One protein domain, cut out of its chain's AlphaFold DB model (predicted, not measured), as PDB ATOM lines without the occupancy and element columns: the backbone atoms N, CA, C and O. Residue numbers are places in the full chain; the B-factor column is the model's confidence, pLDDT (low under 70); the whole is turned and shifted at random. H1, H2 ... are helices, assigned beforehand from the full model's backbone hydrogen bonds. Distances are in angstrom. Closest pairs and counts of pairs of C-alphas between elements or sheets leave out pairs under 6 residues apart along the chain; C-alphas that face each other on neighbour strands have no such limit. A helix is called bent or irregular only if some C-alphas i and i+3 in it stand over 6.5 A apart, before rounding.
ATOM      1  N   SER A 325     442.184 631.761 462.781       94.19
ATOM      2  CA  SER A 325     442.823 633.088 462.786       94.19
ATOM      3  C   SER A 325     444.325 633.028 463.083       94.19
ATOM      4  O   SER A 325     445.097 633.808 462.530       94.19
ATOM      5  N   TYR A 326     444.769 632.089 463.920       94.81
ATOM      6  CA  TYR A 326     446.193 631.829 464.121       94.81
ATOM      7  C   TYR A 326     446.885 631.294 462.866       94.81
ATOM      8  O   TYR A 326     447.943 631.800 462.495       94.81
ATOM      9  N   LEU A 327     446.300 630.293 462.206       97.31
ATOM     10  CA  LEU A 327     446.874 629.714 460.992       97.31
ATOM     11  C   LEU A 327     446.900 630.724 459.845       97.31
ATOM     12  O   LEU A 327     447.904 630.818 459.150       97.31
ATOM     13  N   GLU A 328     445.840 631.513 459.680       97.62
ATOM     14  CA  GLU A 328     445.780 632.616 458.719       97.62
ATOM     15  C   GLU A 328     446.855 633.666 459.015       97.62
ATOM     16  O   GLU A 328     447.528 634.137 458.100       97.62
ATOM     17  N   SER A 329     447.082 633.997 460.289       96.25
ATOM     18  CA  SER A 329     448.147 634.922 460.662       96.25
ATOM     19  C   SER A 329     449.534 634.356 460.366       96.25
ATOM     20  O   SER A 329     450.372 635.065 459.815       96.25
ATOM     21  N   LEU A 330     449.799 633.097 460.725       95.44
ATOM     22  CA  LEU A 330     451.067 632.442 460.399       95.44
ATOM     23  C   LEU A 330     451.276 632.319 458.894       95.44
ATOM     24  O   LEU A 330     452.404 632.450 458.436       95.44
ATOM     25  N   HIS A 331     450.204 632.092 458.139       96.69
ATOM     26  CA  HIS A 331     450.241 632.049 456.688       96.69
ATOM     27  C   HIS A 331     450.707 633.399 456.119       96.69
ATOM     28  O   HIS A 331     451.651 633.425 455.336       96.69
ATOM     29  N   VAL A 332     450.145 634.530 456.573       96.88
ATOM     30  CA  VAL A 332     450.621 635.867 456.155       96.88
ATOM     31  C   VAL A 332     452.078 636.097 456.563       96.88
ATOM     32  O   VAL A 332     452.863 636.605 455.764       96.88
ATOM     33  N   LEU A 333     452.469 635.705 457.780       95.81
ATOM     34  CA  LEU A 333     453.857 635.841 458.230       95.81
ATOM     35  C   LEU A 333     454.812 635.012 457.365       95.81
ATOM     36  O   LEU A 333     455.837 635.538 456.954       95.81
ATOM     37  N   ALA A 334     454.464 633.768 457.028       94.75
ATOM     38  CA  ALA A 334     455.272 632.916 456.157       94.75
ATOM     39  C   ALA A 334     455.448 633.518 454.753       94.75
ATOM     40  O   ALA A 334     456.515 633.387 454.169       94.75
ATOM     41  N   LEU A 335     454.433 634.219 454.236       93.75
ATOM     42  CA  LEU A 335     454.499 634.883 452.930       93.75
ATOM     43  C   LEU A 335     455.343 636.160 452.922       93.75
ATOM     44  O   LEU A 335     455.770 636.600 451.860       93.75
ATOM     45  N   THR A 336     455.536 636.807 454.070       95.12
ATOM     46  CA  THR A 336     456.015 638.201 454.111       95.12
ATOM     47  C   THR A 336     457.233 638.413 455.003       95.12
ATOM     48  O   THR A 336     457.868 639.459 454.922       95.12
ATOM     49  N   CYS A 337     457.606 637.443 455.842       95.19
ATOM     50  CA  CYS A 337     458.691 637.613 456.807       95.19
ATOM     51  C   CYS A 337     460.053 637.847 456.154       95.19
ATOM     52  O   CYS A 337     460.856 638.580 456.722       95.19
ATOM     53  N   ARG A 338     460.299 637.276 454.967       95.75
ATOM     54  CA  ARG A 338     461.513 637.535 454.184       95.75
ATOM     55  C   ARG A 338     461.587 639.005 453.774       95.75
ATOM     56  O   ARG A 338     462.545 639.682 454.121       95.75
ATOM     57  N   SER A 339     460.542 639.519 453.123       94.62
ATOM     58  CA  SER A 339     460.461 640.923 452.696       94.62
ATOM     59  C   SER A 339     460.495 641.891 453.884       94.62
ATOM     60  O   SER A 339     461.143 642.933 453.821       94.62
ATOM     61  N   MET A 340     459.859 641.529 455.001       95.56
ATOM     62  CA  MET A 340     459.925 642.285 456.254       95.56
ATOM     63  C   MET A 340     461.347 642.325 456.826       95.56
ATOM     64  O   MET A 340     461.817 643.384 457.247       95.56
ATOM     65  N   ALA A 341     462.036 641.181 456.844       97.06
ATOM     66  CA  ALA A 341     463.418 641.085 457.290       97.06
ATOM     67  C   ALA A 341     464.347 641.912 456.395       97.06
ATOM     68  O   ALA A 341     465.082 642.743 456.923       97.06
ATOM     69  N   ALA A 342     464.221 641.797 455.073       95.56
ATOM     70  CA  ALA A 342     464.983 642.594 454.114       95.56
ATOM     71  C   ALA A 342     464.786 644.105 454.324       95.56
ATOM     72  O   ALA A 342     465.742 644.881 454.291       95.56
ATOM     73  N   ALA A 343     463.552 644.532 454.608       93.56
ATOM     74  CA  ALA A 343     463.232 645.938 454.832       93.56
ATOM     75  C   ALA A 343     463.744 646.490 456.177       93.56
ATOM     76  O   ALA A 343     464.052 647.678 456.263       93.56
ATOM     77  N   CYS A 344     463.812 645.663 457.229       95.69
ATOM     78  CA  CYS A 344     464.012 646.150 458.601       95.69
ATOM     79  C   CYS A 344     465.315 645.687 459.270       95.69
ATOM     80  O   CYS A 344     465.725 646.298 460.254       95.69
ATOM     81  N   PHE A 345     465.996 644.645 458.783       96.38
ATOM     82  CA  PHE A 345     467.170 644.077 459.461       96.38
ATOM     83  C   PHE A 345     468.308 645.094 459.620       96.38
ATOM     84  O   PHE A 345     468.916 645.196 460.688       96.38
ATOM     85  N   SER A 346     468.551 645.904 458.587       94.94
ATOM     86  CA  SER A 346     469.563 646.970 458.610       94.94
ATOM     87  C   SER A 346     469.264 648.073 459.637       94.94
ATOM     88  O   SER A 346     470.190 648.740 460.101       94.94
ATOM     89  N   LEU A 347     467.997 648.224 460.040       95.19
ATOM     90  CA  LEU A 347     467.545 649.174 461.060       95.19
ATOM     91  C   LEU A 347     467.745 648.637 462.488       95.19
ATOM     92  O   LEU A 347     467.735 649.408 463.449       95.19
ATOM     93  N   ILE A 348     467.970 647.327 462.658       95.31
ATOM     94  CA  ILE A 348     468.227 646.730 463.972       95.31
ATOM     95  C   ILE A 348     469.636 647.112 464.434       95.31
ATOM     96  O   ILE A 348     470.645 646.748 463.824       95.31
ATOM     97  N   SER A 349     469.721 647.805 465.571       94.44
ATOM     98  CA  SER A 349     471.008 648.181 466.163       94.44
ATOM     99  C   SER A 349     471.856 646.955 466.538       94.44
ATOM    100  O   SER A 349     471.334 645.904 466.908       94.44
ATOM    101  N   LYS A 350     473.188 647.104 466.540       94.44
ATOM    102  CA  LYS A 350     474.110 646.047 467.008       94.44
ATOM    103  C   LYS A 350     473.775 645.560 468.426       94.44
ATOM    104  O   LYS A 350     473.855 644.367 468.698       94.44
ATOM    105  N   ASN A 351     473.371 646.476 469.309       94.75
ATOM    106  CA  ASN A 351     472.981 646.145 470.679       94.75
ATOM    107  C   ASN A 351     471.714 645.287 470.719       94.75
ATOM    108  O   ASN A 351     471.657 644.341 471.501       94.75
ATOM    109  N   GLU A 352     470.724 645.590 469.876       94.44
ATOM    110  CA  GLU A 352     469.521 644.761 469.777       94.44
ATOM    111  C   GLU A 352     469.815 643.393 469.174       94.44
ATOM    112  O   GLU A 352     469.374 642.392 469.727       94.44
ATOM    113  N   ARG A 353     470.661 643.299 468.139       96.69
ATOM    114  CA  ARG A 353     471.082 641.987 467.614       96.69
ATOM    115  C   ARG A 353     471.740 641.119 468.688       96.69
ATOM    116  O   ARG A 353     471.433 639.934 468.799       96.69
ATOM    117  N   GLN A 354     472.573 641.717 469.543       95.44
ATOM    118  CA  GLN A 354     473.187 641.007 470.665       95.44
ATOM    119  C   GLN A 354     472.162 640.567 471.726       95.44
ATOM    120  O   GLN A 354     472.303 639.482 472.298       95.44
ATOM    121  N   ARG A 355     471.129 641.381 471.992       94.31
ATOM    122  CA  ARG A 355     470.017 641.013 472.890       94.31
ATOM    123  C   ARG A 355     469.213 639.852 472.317       94.31
ATOM    124  O   ARG A 355     469.067 638.844 473.002       94.31
ATOM    125  N   MET A 356     468.797 639.947 471.054       94.88
ATOM    126  CA  MET A 356     468.093 638.878 470.340       94.88
ATOM    127  C   MET A 356     468.873 637.564 470.398       94.88
ATOM    128  O   MET A 356     468.317 636.533 470.761       94.88
ATOM    129  N   LYS A 357     470.181 637.597 470.115       95.19
ATOM    130  CA  LYS A 357     471.052 636.421 470.218       95.19
ATOM    131  C   LYS A 357     471.004 635.796 471.612       95.19
ATOM    132  O   LYS A 357     470.843 634.583 471.733       95.19
ATOM    133  N   ALA A 358     471.153 636.603 472.663       92.69
ATOM    134  CA  ALA A 358     471.109 636.104 474.034       92.69
ATOM    135  C   ALA A 358     469.753 635.452 474.356       92.69
ATOM    136  O   ALA A 358     469.718 634.379 474.957       92.69
ATOM    137  N   GLU A 359     468.652 636.055 473.906       88.75
ATOM    138  CA  GLU A 359     467.303 635.513 474.082       88.75
ATOM    139  C   GLU A 359     467.093 634.201 473.315       88.75
ATOM    140  O   GLU A 359     466.539 633.256 473.877       88.75
ATOM    141  N   ILE A 360     467.593 634.092 472.079       90.81
ATOM    142  CA  ILE A 360     467.521 632.852 471.290       90.81
ATOM    143  C   ILE A 360     468.329 631.741 471.971       90.81
ATOM    144  O   ILE A 360     467.817 630.638 472.136       90.81
ATOM    145  N   ILE A 361     469.550 632.023 472.440       90.56
ATOM    146  CA  ILE A 361     470.374 631.042 473.172       90.56
ATOM    147  C   ILE A 361     469.653 630.564 474.438       90.56
ATOM    148  O   ILE A 361     469.634 629.368 474.738       90.56
ATOM    149  N   MET A 362     469.037 631.482 475.185       85.19
ATOM    150  CA  MET A 362     468.244 631.126 476.362       85.19
ATOM    151  C   MET A 362     467.037 630.258 475.997       85.19
ATOM    152  O   MET A 362     466.769 629.278 476.692       85.19
ATOM    153  N   ALA A 363     466.337 630.583 474.908       82.62
ATOM    154  CA  ALA A 363     465.206 629.802 474.426       82.62
ATOM    155  C   ALA A 363     465.628 628.382 474.018       82.62
ATOM    156  O   ALA A 363     464.960 627.428 474.411       82.62
ATOM    157  N   VAL A 364     466.750 628.225 473.308       84.88
ATOM    158  CA  VAL A 364     467.303 626.912 472.926       84.88
ATOM    159  C   VAL A 364     467.663 626.094 474.167       84.88
ATOM    160  O   VAL A 364     467.201 624.968 474.313       84.88
ATOM    161  N   ASN A 365     468.393 626.677 475.123       83.75
ATOM    162  CA  ASN A 365     468.770 625.985 476.363       83.75
ATOM    163  C   ASN A 365     467.558 625.557 477.213       83.75
ATOM    164  O   ASN A 365     467.636 624.579 477.955       83.75
ATOM    165  N   GLY A 366     466.449 626.296 477.120       72.38
ATOM    166  CA  GLY A 366     465.182 625.988 477.784       72.38
ATOM    167  C   GLY A 366     464.233 625.090 476.981       72.38
ATOM    168  O   GLY A 366     463.138 624.812 477.459       72.38
ATOM    169  N   ASN A 367     464.606 624.640 475.776       73.50
ATOM    170  CA  ASN A 367     463.718 623.943 474.831       73.50
ATOM    171  C   ASN A 367     462.432 624.734 474.492       73.50
ATOM    172  O   ASN A 367     461.359 624.168 474.276       73.50
ATOM    173  N   HIS A 368     462.522 626.064 474.440       72.00
ATOM    174  CA  HIS A 368     461.414 626.991 474.190       72.00
ATOM    175  C   HIS A 368     461.435 627.558 472.765       72.00
ATOM    176  O   HIS A 368     461.280 628.760 472.545       72.00
ATOM    177  N   TYR A 369     461.599 626.689 471.770       74.75
ATOM    178  CA  TYR A 369     461.782 627.090 470.370       74.75
ATOM    179  C   TYR A 369     460.630 627.922 469.782       74.75
ATOM    180  O   TYR A 369     460.854 628.731 468.885       74.75
ATOM    181  N   GLY A 370     459.408 627.789 470.312       69.81
ATOM    182  CA  GLY A 370     458.260 628.607 469.895       69.81
ATOM    183  C   GLY A 370     458.461 630.115 470.108       69.81
ATOM    184  O   GLY A 370     457.835 630.919 469.422       69.81
ATOM    185  N   VAL A 371     459.370 630.504 471.009       78.12
ATOM    186  CA  VAL A 371     459.695 631.906 471.311       78.12
ATOM    187  C   VAL A 371     460.651 632.511 470.274       78.12
ATOM    188  O   VAL A 371     460.705 633.727 470.139       78.12
ATOM    189  N   ILE A 372     461.363 631.706 469.476       85.50
ATOM    190  CA  ILE A 372     462.336 632.217 468.491       85.50
ATOM    191  C   ILE A 372     461.640 633.070 467.424       85.50
ATOM    192  O   ILE A 372     462.086 634.177 467.135       85.50
ATOM    193  N   ASN A 373     460.502 632.596 466.901       86.81
ATOM    194  CA  ASN A 373     459.671 633.386 465.990       86.81
ATOM    195  C   ASN A 373     459.240 634.711 466.642       86.81
ATOM    196  O   ASN A 373     459.345 635.768 466.026       86.81
ATOM    197  N   TYR A 374     458.829 634.653 467.918       85.00
ATOM    198  CA  TYR A 374     458.477 635.836 468.701       85.00
ATOM    199  C   TYR A 374     459.612 636.868 468.734       85.00
ATOM    200  O   TYR A 374     459.398 638.019 468.361       85.00
ATOM    201  N   ILE A 375     460.818 636.443 469.120       88.31
ATOM    202  CA  ILE A 375     462.002 637.305 469.242       88.31
ATOM    203  C   ILE A 375     462.321 637.981 467.904       88.31
ATOM    204  O   ILE A 375     462.444 639.206 467.844       88.31
ATOM    205  N   CYS A 376     462.419 637.196 466.827       92.81
ATOM    206  CA  CYS A 376     462.819 637.701 465.516       92.81
ATOM    207  C   CYS A 376     461.815 638.709 464.953       92.81
ATOM    208  O   CYS A 376     462.197 639.820 464.591       92.81
ATOM    209  N   THR A 377     460.529 638.361 464.894       89.94
ATOM    210  CA  THR A 377     459.528 639.261 464.311       89.94
ATOM    211  C   THR A 377     459.280 640.483 465.194       89.94
ATOM    212  O   THR A 377     459.151 641.578 464.658       89.94
ATOM    213  N   ASN A 378     459.283 640.351 466.526       90.06
ATOM    214  CA  ASN A 378     459.130 641.504 467.419       90.06
ATOM    215  C   ASN A 378     460.269 642.520 467.233       90.06
ATOM    216  O   ASN A 378     460.018 643.721 467.173       90.06
ATOM    217  N   ALA A 379     461.512 642.055 467.078       92.31
ATOM    218  CA  ALA A 379     462.637 642.941 466.792       92.31
ATOM    219  C   ALA A 379     462.475 643.681 465.453       92.31
ATOM    220  O   ALA A 379     462.741 644.880 465.386       92.31
ATOM    221  N   LEU A 380     461.986 643.000 464.410       94.88
ATOM    222  CA  LEU A 380     461.696 643.620 463.112       94.88
ATOM    223  C   LEU A 380     460.587 644.678 463.212       94.88
ATOM    224  O   LEU A 380     460.732 645.765 462.656       94.88
ATOM    225  N   ILE A 381     459.510 644.394 463.951       92.12
ATOM    226  CA  ILE A 381     458.423 645.353 464.203       92.12
ATOM    227  C   ILE A 381     458.969 646.596 464.912       92.12
ATOM    228  O   ILE A 381     458.713 647.714 464.472       92.12
ATOM    229  N   LEU A 382     459.747 646.416 465.984       91.75
ATOM    230  CA  LEU A 382     460.315 647.526 466.753       91.75
ATOM    231  C   LEU A 382     461.299 648.367 465.930       91.75
ATOM    232  O   LEU A 382     461.325 649.588 466.090       91.75
ATOM    233  N   ALA A 383     462.080 647.729 465.057       92.56
ATOM    234  CA  ALA A 383     463.053 648.394 464.196       92.56
ATOM    235  C   ALA A 383     462.427 649.130 463.003       92.56
ATOM    236  O   ALA A 383     463.047 650.051 462.477       92.56
ATOM    237  N   SER A 384     461.218 648.748 462.580       91.62
ATOM    238  CA  SER A 384     460.515 649.418 461.484       91.62
ATOM    239  C   SER A 384     460.323 650.912 461.772       91.62
ATOM    240  O   SER A 384     460.036 651.314 462.900       91.62
ATOM    241  N   ASP A 385     460.437 651.754 460.751       89.19
ATOM    242  CA  ASP A 385     460.109 653.181 460.820       89.19
ATOM    243  C   ASP A 385     458.661 653.480 460.396       89.19
ATOM    244  O   ASP A 385     458.195 654.603 460.573       89.19
ATOM    245  N   ARG A 386     457.920 652.474 459.913       89.94
ATOM    246  CA  ARG A 386     456.582 652.642 459.329       89.94
ATOM    247  C   ARG A 386     455.471 652.344 460.327       89.94
ATOM    248  O   ARG A 386     455.420 651.259 460.915       89.94
ATOM    249  N   ALA A 387     454.548 653.283 460.510       91.00
ATOM    250  CA  ALA A 387     453.461 653.146 461.481       91.00
ATOM    251  C   ALA A 387     452.419 652.112 461.025       91.00
ATOM    252  O   ALA A 387     451.979 651.279 461.826       91.00
ATOM    253  N   ALA A 388     452.068 652.124 459.738       92.38
ATOM    254  CA  ALA A 388     451.156 651.173 459.115       92.38
ATOM    255  C   ALA A 388     451.701 649.736 459.166       92.38
ATOM    256  O   ALA A 388     450.968 648.806 459.504       92.38
ATOM    257  N   LEU A 389     452.997 649.536 458.910       93.94
ATOM    258  CA  LEU A 389     453.612 648.210 458.987       93.94
ATOM    259  C   LEU A 389     453.557 647.646 460.410       93.94
ATOM    260  O   LEU A 389     453.136 646.505 460.599       93.94
ATOM    261  N   LYS A 390     453.905 648.463 461.415       92.62
ATOM    262  CA  LYS A 390     453.838 648.070 462.830       92.62
ATOM    263  C   LYS A 390     452.443 647.616 463.224       92.62
ATOM    264  O   LYS A 390     452.288 646.501 463.704       92.62
ATOM    265  N   THR A 391     451.418 648.428 462.954       91.56
ATOM    266  CA  THR A 391     450.044 648.061 463.330       91.56
ATOM    267  C   THR A 391     449.558 646.799 462.618       91.56
ATOM    268  O   THR A 391     448.767 646.065 463.209       91.56
ATOM    269  N   ILE A 392     449.999 646.539 461.380       94.44
ATOM    270  CA  ILE A 392     449.621 645.324 460.655       94.44
ATOM    271  C   ILE A 392     450.269 644.101 461.304       94.44
ATOM    272  O   ILE A 392     449.577 643.143 461.656       94.44
ATOM    273  N   TYR A 393     451.585 644.141 461.513       93.88
ATOM    274  CA  TYR A 393     452.311 643.014 462.088       93.88
ATOM    275  C   TYR A 393     451.971 642.781 463.559       93.88
ATOM    276  O   TYR A 393     451.838 641.624 463.944       93.88
ATOM    277  N   ASP A 394     451.739 643.823 464.360       89.19
ATOM    278  CA  ASP A 394     451.266 643.695 465.746       89.19
ATOM    279  C   ASP A 394     449.932 642.943 465.814       89.19
ATOM    280  O   ASP A 394     449.732 642.068 466.666       89.19
ATOM    281  N   GLN A 395     449.018 643.252 464.891       89.81
ATOM    282  CA  GLN A 395     447.721 642.593 464.809       89.81
ATOM    283  C   GLN A 395     447.878 641.106 464.467       89.81
ATOM    284  O   GLN A 395     447.297 640.269 465.163       89.81
ATOM    285  N   LEU A 396     448.706 640.770 463.471       92.50
ATOM    286  CA  LEU A 396     449.058 639.383 463.143       92.50
ATOM    287  C   LEU A 396     449.683 638.680 464.362       92.50
ATOM    288  O   LEU A 396     449.221 637.631 464.810       92.50
ATOM    289  N   PHE A 397     450.673 639.303 464.999       87.81
ATOM    290  CA  PHE A 397     451.376 638.719 466.139       87.81
ATOM    291  C   PHE A 397     450.474 638.429 467.332       87.81
ATOM    292  O   PHE A 397     450.618 637.395 467.988       87.81
ATOM    293  N   SER A 398     449.498 639.301 467.587       85.75
ATOM    294  CA  SER A 398     448.536 639.107 468.671       85.75
ATOM    295  C   SER A 398     447.726 637.811 468.526       85.75
ATOM    296  O   SER A 398     447.294 637.244 469.532       85.75
ATOM    297  N   LEU A 399     447.555 637.308 467.298       89.81
ATOM    298  CA  LEU A 399     446.829 636.073 467.001       89.81
ATOM    299  C   LEU A 399     447.679 634.816 467.225       89.81
ATOM    300  O   LEU A 399     447.119 633.727 467.356       89.81
ATOM    301  N   LEU A 400     449.007 634.940 467.349       88.25
ATOM    302  CA  LEU A 400     449.898 633.790 467.543       88.25
ATOM    303  C   LEU A 400     449.681 633.045 468.857       88.25
ATOM    304  O   LEU A 400     449.977 631.853 468.948       88.25
ATOM    305  N   ILE A 401     449.086 633.713 469.847       85.06
ATOM    306  CA  ILE A 401     448.737 633.107 471.132       85.06
ATOM    307  C   ILE A 401     447.858 631.860 470.972       85.06
ATOM    308  O   ILE A 401     447.994 630.907 471.742       85.06
ATOM    309  N   TRP A 402     446.991 631.825 469.954       88.50
ATOM    310  CA  TRP A 402     446.088 630.694 469.758       88.50
ATOM    311  C   TRP A 402     446.811 629.417 469.322       88.50
ATOM    312  O   TRP A 402     446.270 628.332 469.495       88.50
ATOM    313  N   GLY A 403     448.052 629.528 468.843       88.19
ATOM    314  CA  GLY A 403     448.905 628.394 468.501       88.19
ATOM    315  C   GLY A 403     449.498 627.645 469.693       88.19
ATOM    316  O   GLY A 403     450.066 626.571 469.493       88.19
ATOM    317  N   TYR A 404     449.370 628.167 470.923       86.50
ATOM    318  CA  TYR A 404     449.950 627.554 472.127       86.50
ATOM    319  C   TYR A 404     449.690 626.038 472.234       86.50
ATOM    320  O   TYR A 404     450.661 625.295 472.404       86.50
ATOM    321  N   PRO A 405     448.453 625.528 472.053       87.94
ATOM    322  CA  PRO A 405     448.163 624.099 472.169       87.94
ATOM    323  C   PRO A 405     448.950 623.218 471.191       87.94
ATOM    324  O   PRO A 405     449.194 622.048 471.462       87.94
ATOM    325  N   PHE A 406     449.380 623.748 470.044       88.19
ATOM    326  CA  PHE A 406     450.168 622.979 469.079       88.19
ATOM    327  C   PHE A 406     451.630 622.822 469.487       88.19
ATOM    328  O   PHE A 406     452.281 621.865 469.055       88.19
ATOM    329  N   SER A 407     452.143 623.710 470.345       82.44
ATOM    330  CA  SER A 407     453.482 623.566 470.928       82.44
ATOM    331  C   SER A 407     453.582 622.349 471.853       82.44
ATOM    332  O   SER A 407     454.664 621.791 472.016       82.44
ATOM    333  N   THR A 408     452.447 621.894 472.395       82.25
ATOM    334  CA  THR A 408     452.352 620.770 473.333       82.25
ATOM    335  C   THR A 408     451.934 619.458 472.662       82.25
ATOM    336  O   THR A 408     451.820 618.441 473.339       82.25
ATOM    337  N   LEU A 409     451.663 619.467 471.352       85.75
ATOM    338  CA  LEU A 409     451.324 618.269 470.579       85.75
ATOM    339  C   LEU A 409     452.556 617.683 469.888       85.75
ATOM    340  O   LEU A 409     453.359 618.408 469.294       85.75
ATOM    341  N   GLU A 410     452.642 616.354 469.875       84.00
ATOM    342  CA  GLU A 410     453.600 615.626 469.046       84.00
ATOM    343  C   GLU A 410     453.223 615.690 467.547       84.00
ATOM    344  O   GLU A 410     452.037 615.751 467.210       84.00
ATOM    345  N   PRO A 411     454.205 615.665 466.625       85.25
ATOM    346  CA  PRO A 411     455.642 615.706 466.886       85.25
ATOM    347  C   PRO A 411     456.109 617.111 467.297       85.25
ATOM    348  O   PRO A 411     455.617 618.130 466.802       85.25
ATOM    349  N   TYR A 412     457.089 617.164 468.198       82.12
ATOM    350  CA  TYR A 412     457.741 618.416 468.569       82.12
ATOM    351  C   TYR A 412     458.670 618.882 467.448       82.12
ATOM    352  O   TYR A 412     459.411 618.094 466.857       82.12
ATOM    353  N   LEU A 413     458.620 620.179 467.160       81.25
ATOM    354  CA  LEU A 413     459.457 620.798 466.144       81.25
ATOM    355  C   LEU A 413     460.914 620.844 466.620       81.25
ATOM    356  O   LEU A 413     461.203 621.432 467.656       81.25
ATOM    357  N   GLN A 414     461.817 620.241 465.847       82.12
ATOM    358  CA  GLN A 414     463.263 620.375 466.035       82.12
ATOM    359  C   GLN A 414     463.719 621.657 465.344       82.12
ATOM    360  O   GLN A 414     463.502 621.804 464.140       82.12
ATOM    361  N   MET A 415     464.293 622.589 466.106       85.31
ATOM    362  CA  MET A 415     464.556 623.952 465.633       85.31
ATOM    363  C   MET A 415     465.995 624.426 465.876       85.31
ATOM    364  O   MET A 415     466.298 625.590 465.627       85.31
ATOM    365  N   ASP A 416     466.886 623.537 466.320       88.69
ATOM    366  CA  ASP A 416     468.279 623.870 466.643       88.69
ATOM    367  C   ASP A 416     469.056 624.414 465.445       88.69
ATOM    368  O   ASP A 416     469.778 625.397 465.583       88.69
ATOM    369  N   ASP A 417     468.880 623.822 464.259       91.69
ATOM    370  CA  ASP A 417     469.552 624.284 463.038       91.69
ATOM    371  C   ASP A 417     469.166 625.729 462.690       91.69
ATOM    372  O   ASP A 417     470.029 626.590 462.516       91.69
ATOM    373  N   TYR A 418     467.862 626.028 462.694       93.56
ATOM    374  CA  TYR A 418     467.357 627.381 462.461       93.56
ATOM    375  C   TYR A 418     467.848 628.358 463.530       93.56
ATOM    376  O   TYR A 418     468.257 629.468 463.204       93.56
ATOM    377  N   ALA A 419     467.844 627.950 464.802       93.38
ATOM    378  CA  ALA A 419     468.324 628.787 465.895       93.38
ATOM    379  C   ALA A 419     469.813 629.127 465.739       93.38
ATOM    380  O   ALA A 419     470.190 630.289 465.868       93.38
ATOM    381  N   ASN A 420     470.650 628.140 465.406       94.88
ATOM    382  CA  ASN A 420     472.085 628.335 465.199       94.88
ATOM    383  C   ASN A 420     472.370 629.255 464.007       94.88
ATOM    384  O   ASN A 420     473.185 630.167 464.123       94.88
ATOM    385  N   ARG A 421     471.659 629.068 462.889       97.25
ATOM    386  CA  ARG A 421     471.778 629.927 461.701       97.25
ATOM    387  C   ARG A 421     471.310 631.362 461.964       97.25
ATOM    388  O   ARG A 421     471.950 632.296 461.493       97.25
ATOM    389  N   LEU A 422     470.248 631.551 462.755       97.06
ATOM    390  CA  LEU A 422     469.806 632.878 463.205       97.06
ATOM    391  C   LEU A 422     470.824 633.535 464.143       97.06
ATOM    392  O   LEU A 422     471.075 634.729 464.042       97.06
ATOM    393  N   ILE A 423     471.429 632.778 465.061       96.56
ATOM    394  CA  ILE A 423     472.492 633.298 465.932       96.56
ATOM    395  C   ILE A 423     473.689 633.749 465.091       96.56
ATOM    396  O   ILE A 423     474.194 634.851 465.302       96.56
ATOM    397  N   GLN A 424     474.103 632.927 464.124       97.31
ATOM    398  CA  GLN A 424     475.198 633.246 463.215       97.31
ATOM    399  C   GLN A 424     474.908 634.518 462.410       97.31
ATOM    400  O   GLN A 424     475.737 635.422 462.377       97.31
ATOM    401  N   SER A 425     473.720 634.640 461.813       97.62
ATOM    402  CA  SER A 425     473.379 635.826 461.025       97.62
ATOM    403  C   SER A 425     473.329 637.109 461.859       97.62
ATOM    404  O   SER A 425     473.725 638.173 461.383       97.62
ATOM    405  N   LEU A 426     472.904 637.026 463.124       97.19
ATOM    406  CA  LEU A 426     472.929 638.160 464.051       97.19
ATOM    407  C   LEU A 426     474.357 638.589 464.422       97.19
ATOM    408  O   LEU A 426     474.608 639.796 464.518       97.19
ATOM    409  N   ASP A 427     475.267 637.626 464.615       94.62
ATOM    410  CA  ASP A 427     476.689 637.869 464.896       94.62
ATOM    411  C   ASP A 427     477.400 638.511 463.703       94.62
ATOM    412  O   ASP A 427     478.044 639.556 463.844       94.62
ATOM    413  N   ASP A 428     477.231 637.911 462.526       95.50
ATOM    414  CA  ASP A 428     477.892 638.332 461.291       95.50
ATOM    415  C   ASP A 428     477.248 639.605 460.707       95.50
ATOM    416  O   ASP A 428     477.854 640.316 459.904       95.50
ATOM    417  N   GLY A 429     476.024 639.938 461.136       94.94
ATOM    418  CA  GLY A 429     475.217 640.993 460.525       94.94
ATOM    419  C   GLY A 429     474.771 640.640 459.104       94.94
ATOM    420  O   GLY A 429     474.565 641.544 458.294       94.94
ATOM    421  N   ASP A 430     474.642 639.347 458.806       96.81
ATOM    422  CA  ASP A 430     474.253 638.823 457.500       96.81
ATOM    423  C   ASP A 430     472.725 638.864 457.337       96.81
ATOM    424  O   ASP A 430     471.998 637.997 457.827       96.81
ATOM    425  N   SER A 431     472.242 639.897 456.639       96.62
ATOM    426  CA  SER A 431     470.812 640.079 456.353       96.62
ATOM    427  C   SER A 431     470.247 638.917 455.539       96.62
ATOM    428  O   SER A 431     469.200 638.379 455.886       96.62
ATOM    429  N   SER A 432     470.978 638.462 454.516       97.50
ATOM    430  CA  SER A 432     470.522 637.409 453.606       97.50
ATOM    431  C   SER A 432     470.327 636.088 454.349       97.50
ATOM    432  O   SER A 432     469.285 635.446 454.219       97.50
ATOM    433  N   LEU A 433     471.297 635.702 455.187       97.69
ATOM    434  CA  LEU A 433     471.180 634.497 456.006       97.69
ATOM    435  C   LEU A 433     470.038 634.616 457.022       97.69
ATOM    436  O   LEU A 433     469.333 633.631 457.263       97.69
ATOM    437  N   PHE A 434     469.837 635.791 457.627       98.19
ATOM    438  CA  PHE A 434     468.734 636.021 458.564       98.19
ATOM    439  C   PHE A 434     467.368 635.892 457.877       98.19
ATOM    440  O   PHE A 434     466.507 635.166 458.376       98.19
ATOM    441  N   GLU A 435     467.191 636.546 456.728       97.19
ATOM    442  CA  GLU A 435     465.980 636.519 455.905       97.19
ATOM    443  C   GLU A 435     465.596 635.090 455.504       97.19
ATOM    444  O   GLU A 435     464.492 634.636 455.818       97.19
ATOM    445  N   ASP A 436     466.530 634.359 454.885       96.38
ATOM    446  CA  ASP A 436     466.319 632.978 454.437       96.38
ATOM    447  C   ASP A 436     465.993 632.048 455.610       96.38
ATOM    448  O   ASP A 436     465.125 631.176 455.523       96.38
ATOM    449  N   THR A 437     466.698 632.207 456.731       97.06
ATOM    450  CA  THR A 437     466.505 631.336 457.896       97.06
ATOM    451  C   THR A 437     465.171 631.617 458.587       97.06
ATOM    452  O   THR A 437     464.493 630.675 459.003       97.06
ATOM    453  N   LEU A 438     464.754 632.885 458.678       95.94
ATOM    454  CA  LEU A 438     463.465 633.265 459.254       95.94
ATOM    455  C   LEU A 438     462.292 632.760 458.400       95.94
ATOM    456  O   LEU A 438     461.335 632.214 458.950       95.94
ATOM    457  N   GLU A 439     462.383 632.879 457.075       95.25
ATOM    458  CA  GLU A 439     461.383 632.347 456.140       95.25
ATOM    459  C   GLU A 439     461.210 630.835 456.283       95.25
ATOM    460  O   GLU A 439     460.086 630.341 456.436       95.25
ATOM    461  N   GLN A 440     462.317 630.090 456.325       94.31
ATOM    462  CA  GLN A 440     462.272 628.640 456.512       94.31
ATOM    463  C   GLN A 440     461.705 628.257 457.888       94.31
ATOM    464  O   GLN A 440     460.898 627.327 457.980       94.31
ATOM    465  N   LEU A 441     462.084 628.981 458.950       93.69
ATOM    466  CA  LEU A 441     461.579 628.759 460.305       93.69
ATOM    467  C   LEU A 441     460.056 628.933 460.365       93.69
ATOM    468  O   LEU A 441     459.345 628.033 460.821       93.69
ATOM    469  N   ILE A 442     459.542 630.075 459.901       93.88
ATOM    470  CA  ILE A 442     458.109 630.392 459.971       93.88
ATOM    471  C   ILE A 442     457.308 629.451 459.069       93.88
ATOM    472  O   ILE A 442     456.278 628.930 459.501       93.88
ATOM    473  N   THR A 443     457.817 629.135 457.876       93.56
ATOM    474  CA  THR A 443     457.225 628.126 456.984       93.56
ATOM    475  C   THR A 443     457.105 626.774 457.685       93.56
ATOM    476  O   THR A 443     456.039 626.153 457.678       93.56
ATOM    477  N   LYS A 444     458.160 626.321 458.374       91.94
ATOM    478  CA  LYS A 444     458.142 625.053 459.111       91.94
ATOM    479  C   LYS A 444     457.121 625.056 460.253       91.94
ATOM    480  O   LYS A 444     456.423 624.056 460.448       91.94
ATOM    481  N   ILE A 445     457.021 626.166 460.988       92.12
ATOM    482  CA  ILE A 445     456.036 626.349 462.064       92.12
ATOM    483  C   ILE A 445     454.612 626.309 461.501       92.12
ATOM    484  O   ILE A 445     453.763 625.608 462.060       92.12
ATOM    485  N   PHE A 446     454.356 627.009 460.393       94.31
ATOM    486  CA  PHE A 446     453.057 627.024 459.726       94.31
ATOM    487  C   PHE A 446     452.636 625.619 459.285       94.31
ATOM    488  O   PHE A 446     451.574 625.151 459.695       94.31
ATOM    489  N   LEU A 447     453.488 624.906 458.540       93.06
ATOM    490  CA  LEU A 447     453.173 623.557 458.059       93.06
ATOM    491  C   LEU A 447     452.899 622.596 459.214       93.06
ATOM    492  O   LEU A 447     451.895 621.892 459.210       93.06
ATOM    493  N   SER A 448     453.755 622.594 460.242       92.50
ATOM    494  CA  SER A 448     453.543 621.734 461.410       92.50
ATOM    495  C   SER A 448     452.245 622.069 462.142       92.50
ATOM    496  O   SER A 448     451.532 621.158 462.558       92.50
ATOM    497  N   SER A 449     451.931 623.355 462.286       94.19
ATOM    498  CA  SER A 449     450.699 623.806 462.932       94.19
ATOM    499  C   SER A 449     449.458 623.413 462.138       94.19
ATOM    500  O   SER A 449     448.477 622.970 462.728       94.19
ATOM    501  N   ARG A 450     449.509 623.527 460.807       95.75
ATOM    502  CA  ARG A 450     448.425 623.119 459.911       95.75
ATOM    503  C   ARG A 450     448.165 621.616 460.007       95.75
ATOM    504  O   ARG A 450     447.028 621.217 460.229       95.75
ATOM    505  N   GLU A 451     449.208 620.788 459.922       94.62
ATOM    506  CA  GLU A 451     449.066 619.330 460.051       94.62
ATOM    507  C   GLU A 451     448.527 618.924 461.433       94.62
ATOM    508  O   GLU A 451     447.685 618.031 461.543       94.62
ATOM    509  N   LYS A 452     448.952 619.613 462.500       95.00
ATOM    510  CA  LYS A 452     448.413 619.412 463.854       95.00
ATOM    511  C   LYS A 452     446.952 619.843 463.977       95.00
ATOM    512  O   LYS A 452     446.187 619.166 464.651       95.00
ATOM    513  N   ALA A 453     446.543 620.933 463.330       96.00
ATOM    514  CA  ALA A 453     445.145 621.363 463.312       96.00
ATOM    515  C   ALA A 453     444.249 620.316 462.629       96.00
ATOM    516  O   ALA A 453     443.198 619.946 463.156       96.00
ATOM    517  N   VAL A 454     444.707 619.776 461.498       96.19
ATOM    518  CA  VAL A 454     444.018 618.696 460.785       96.19
ATOM    519  C   VAL A 454     443.919 617.440 461.654       96.19
ATOM    520  O   VAL A 454     442.837 616.870 461.780       96.19
ATOM    521  N   SER A 455     444.999 617.038 462.333       94.88
ATOM    522  CA  SER A 455     444.997 615.825 463.167       94.88
ATOM    523  C   SER A 455     444.045 615.892 464.368       94.88
ATOM    524  O   SER A 455     443.598 614.849 464.848       94.88
ATOM    525  N   VAL A 456     443.679 617.097 464.825       94.25
ATOM    526  CA  VAL A 456     442.676 617.320 465.884       94.25
ATOM    527  C   VAL A 456     441.266 617.620 465.344       94.25
ATOM    528  O   VAL A 456     440.370 617.980 466.111       94.25
ATOM    529  N   GLY A 457     441.035 617.434 464.038       94.81
ATOM    530  CA  GLY A 457     439.715 617.497 463.398       94.81
ATOM    531  C   GLY A 457     439.296 618.871 462.865       94.81
ATOM    532  O   GLY A 457     438.097 619.106 462.674       94.81
ATOM    533  N   ILE A 458     440.251 619.781 462.649       95.75
ATOM    534  CA  ILE A 458     440.052 621.098 462.018       95.75
ATOM    535  C   ILE A 458     440.463 620.983 460.542       95.75
ATOM    536  O   ILE A 458     441.523 621.445 460.123       95.75
ATOM    537  N   GLU A 459     439.643 620.285 459.754       95.12
ATOM    538  CA  GLU A 459     439.924 619.982 458.340       95.12
ATOM    539  C   GLU A 459     439.956 621.236 457.459       95.12
ATOM    540  O   GLU A 459     440.672 621.277 456.458       95.12
ATOM    541  N   GLU A 460     439.239 622.291 457.856       94.81
ATOM    542  CA  GLU A 460     439.254 623.586 457.177       94.81
ATOM    543  C   GLU A 460     440.661 624.205 457.093       94.81
ATOM    544  O   GLU A 460     440.908 625.007 456.201       94.81
ATOM    545  N   ALA A 461     441.614 623.788 457.936       95.69
ATOM    546  CA  ALA A 461     443.004 624.238 457.873       95.69
ATOM    547  C   ALA A 461     443.725 623.847 456.567       95.69
ATOM    548  O   ALA A 461     444.695 624.503 456.188       95.69
ATOM    549  N   ARG A 462     443.268 622.799 455.859       95.19
ATOM    550  CA  ARG A 462     443.907 622.308 454.621       95.19
ATOM    551  C   ARG A 462     443.869 623.305 453.469       95.19
ATOM    552  O   ARG A 462     444.714 623.221 452.587       95.19
ATOM    553  N   VAL A 463     442.903 624.227 453.472       93.88
ATOM    554  CA  VAL A 463     442.753 625.226 452.399       93.88
ATOM    555  C   VAL A 463     443.902 626.235 452.381       93.88
ATOM    556  O   VAL A 463     444.109 626.899 451.372       93.88
ATOM    557  N   LEU A 464     444.643 626.355 453.490       95.06
ATOM    558  CA  LEU A 464     445.814 627.214 453.588       95.06
ATOM    559  C   LEU A 464     447.049 626.442 453.104       95.06
ATOM    560  O   LEU A 464     447.553 625.525 453.767       95.06
ATOM    561  N   THR A 465     447.549 626.824 451.938       91.62
ATOM    562  CA  THR A 465     448.734 626.239 451.305       91.62
ATOM    563  C   THR A 465     449.881 627.256 451.271       91.62
ATOM    564  O   THR A 465     449.690 628.422 451.595       91.62
ATOM    565  N   LEU A 466     451.100 626.807 450.945       87.06
ATOM    566  CA  LEU A 466     452.236 627.676 450.601       87.06
ATOM    567  C   LEU A 466     452.833 627.184 449.272       87.06
ATOM    568  O   LEU A 466     452.919 625.967 449.090       87.06
ATOM    569  N   PRO A 467     453.287 628.072 448.365       68.38
ATOM    570  CA  PRO A 467     453.700 627.677 447.012       68.38
ATOM    571  C   PRO A 467     455.009 626.891 447.014       68.38
ATOM    572  O   PRO A 467     455.233 626.024 446.179       68.38
ATOM    573  N   PHE A 468     455.881 627.172 447.982       64.00
ATOM    574  CA  PHE A 468     457.248 626.657 448.030       64.00
ATOM    575  C   PHE A 468     457.362 625.293 448.730       64.00
ATOM    576  O   PHE A 468     458.450 624.916 449.161       64.00
ATOM    577  N   CYS A 469     456.253 624.565 448.922       52.97
ATOM    578  CA  CYS A 469     456.235 623.351 449.750       52.97
ATOM    579  C   CYS A 469     455.598 622.103 449.132       52.97
ATOM    580  O   CYS A 469     455.550 621.070 449.802       52.97
ATOM    581  N   GLU A 470     455.202 622.120 447.861       38.69
ATOM    582  CA  GLU A 470     454.717 620.910 447.190       38.69
ATOM    583  C   GLU A 470     455.748 620.358 446.202       38.69
ATOM    584  O   GLU A 470     455.836 620.770 445.053       38.69
ATOM    585  N   THR A 471     456.580 619.442 446.713       32.06
ATOM    586  CA  THR A 471     457.121 618.214 446.070       32.06
ATOM    587  C   THR A 471     458.295 617.644 446.870       32.06
ATOM    588  O   THR A 471     459.275 617.144 446.333       32.06
TER     589      THR A 471
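What this domain is: This is residues 325 to 471 of the 541 residues of the protein "GntR family transcriptional regulator" of Clostridium sp. AM58-1XD (UniProt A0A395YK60). Two rough layers of helices pack face to face: H2, H3 and H4 stand side by side in a row, alternating in direction, and the long helix H6 crosses one face of that row, with H5 folded back along one end of H6 and the bent helix H1 along its other side. Short H7 packs near the last residues of H6. The printed part has 147 residues with seven named helices, H1 to H7 in order along the chain, and no named strand; the class is all helix. It is compact, with a radius of gyration of the C-alphas of 14.8 A, and rounded, spanning 45 by 35 by 30 A.

Where its parts are: H6, residues 431 to 455, is the longest at 36.1 A, from C-alpha 431 at (470.812, 640.079, 456.353) to C-alpha 455 at (444.997, 615.825, 463.167). H5, residues 416 to 428, comes before it, and H7, residues 459 to 463, after it. H2 is residues 350 to 365, 22.8 A, and H3 residues 370 to 383, 21.1 A. H4, residues 387 to 407, 31.1 A, has a kink of 40 degrees near residue 401 and is irregular, with C-alphas 402 and 405 7.3 A apart. H1, residues 325 to 347, begins with C-alpha 325 at (442.823, 633.088, 462.786); by its hydrogen bonds it was assigned as one helix, but it is bent, with C-alphas 335 and 338 7.6 A apart. Its arms are H1a, residues 325 to 335, and H1b, residues 338 to 347, itself irregular, with C-alphas 343 and 346 7.4 A apart.

How they stand to each other: H6 is the hub. It forms a helical hairpin with H5, at a shallow tilt of 23 degrees, closest at the C-alphas of Ser 425 and Phe 434, 5.3 A. H1a touches H6, opposite ways at 32 degrees, a shallow tilt, closest at the C-alphas of Ala 334 and Thr 443, 5.2 A. H3 touches H6 at a steep tilt of 47 degrees, closest at the C-alphas of Asn 373 and Ile 442, 6.9 A. H7 touches H6, closest at the C-alphas of Arg 450 and Ala 461, 5.9 A. H2 and H3 form a hairpin at 10 degrees, closest at the C-alphas of Ile 360 and Ile 372, 5.9 A; H3 and H4 form another at 6 degrees, closest at those of Ile 381 and Lys 390, 5.5 A. H2 and H4 are apart. Every O i to N i+4 pair is within hydrogen-bond range in H1a, H2, H5 and H6, against 4 of 6 in H1b, 9 of 10 in H3, 8 of 17 in H4, with 15 of 18 O i to N i+3 pairs, and 0 of 1 in H7, with 2 of 2.

The domain as a whole: The C-alphas farthest apart, Lys 350 and Gly 457, are 44.8 A apart. The printed part has no cut and no long link. Mean pLDDT of the printed part is 90.4; residue 370 and residues 467 to 471 are under 70.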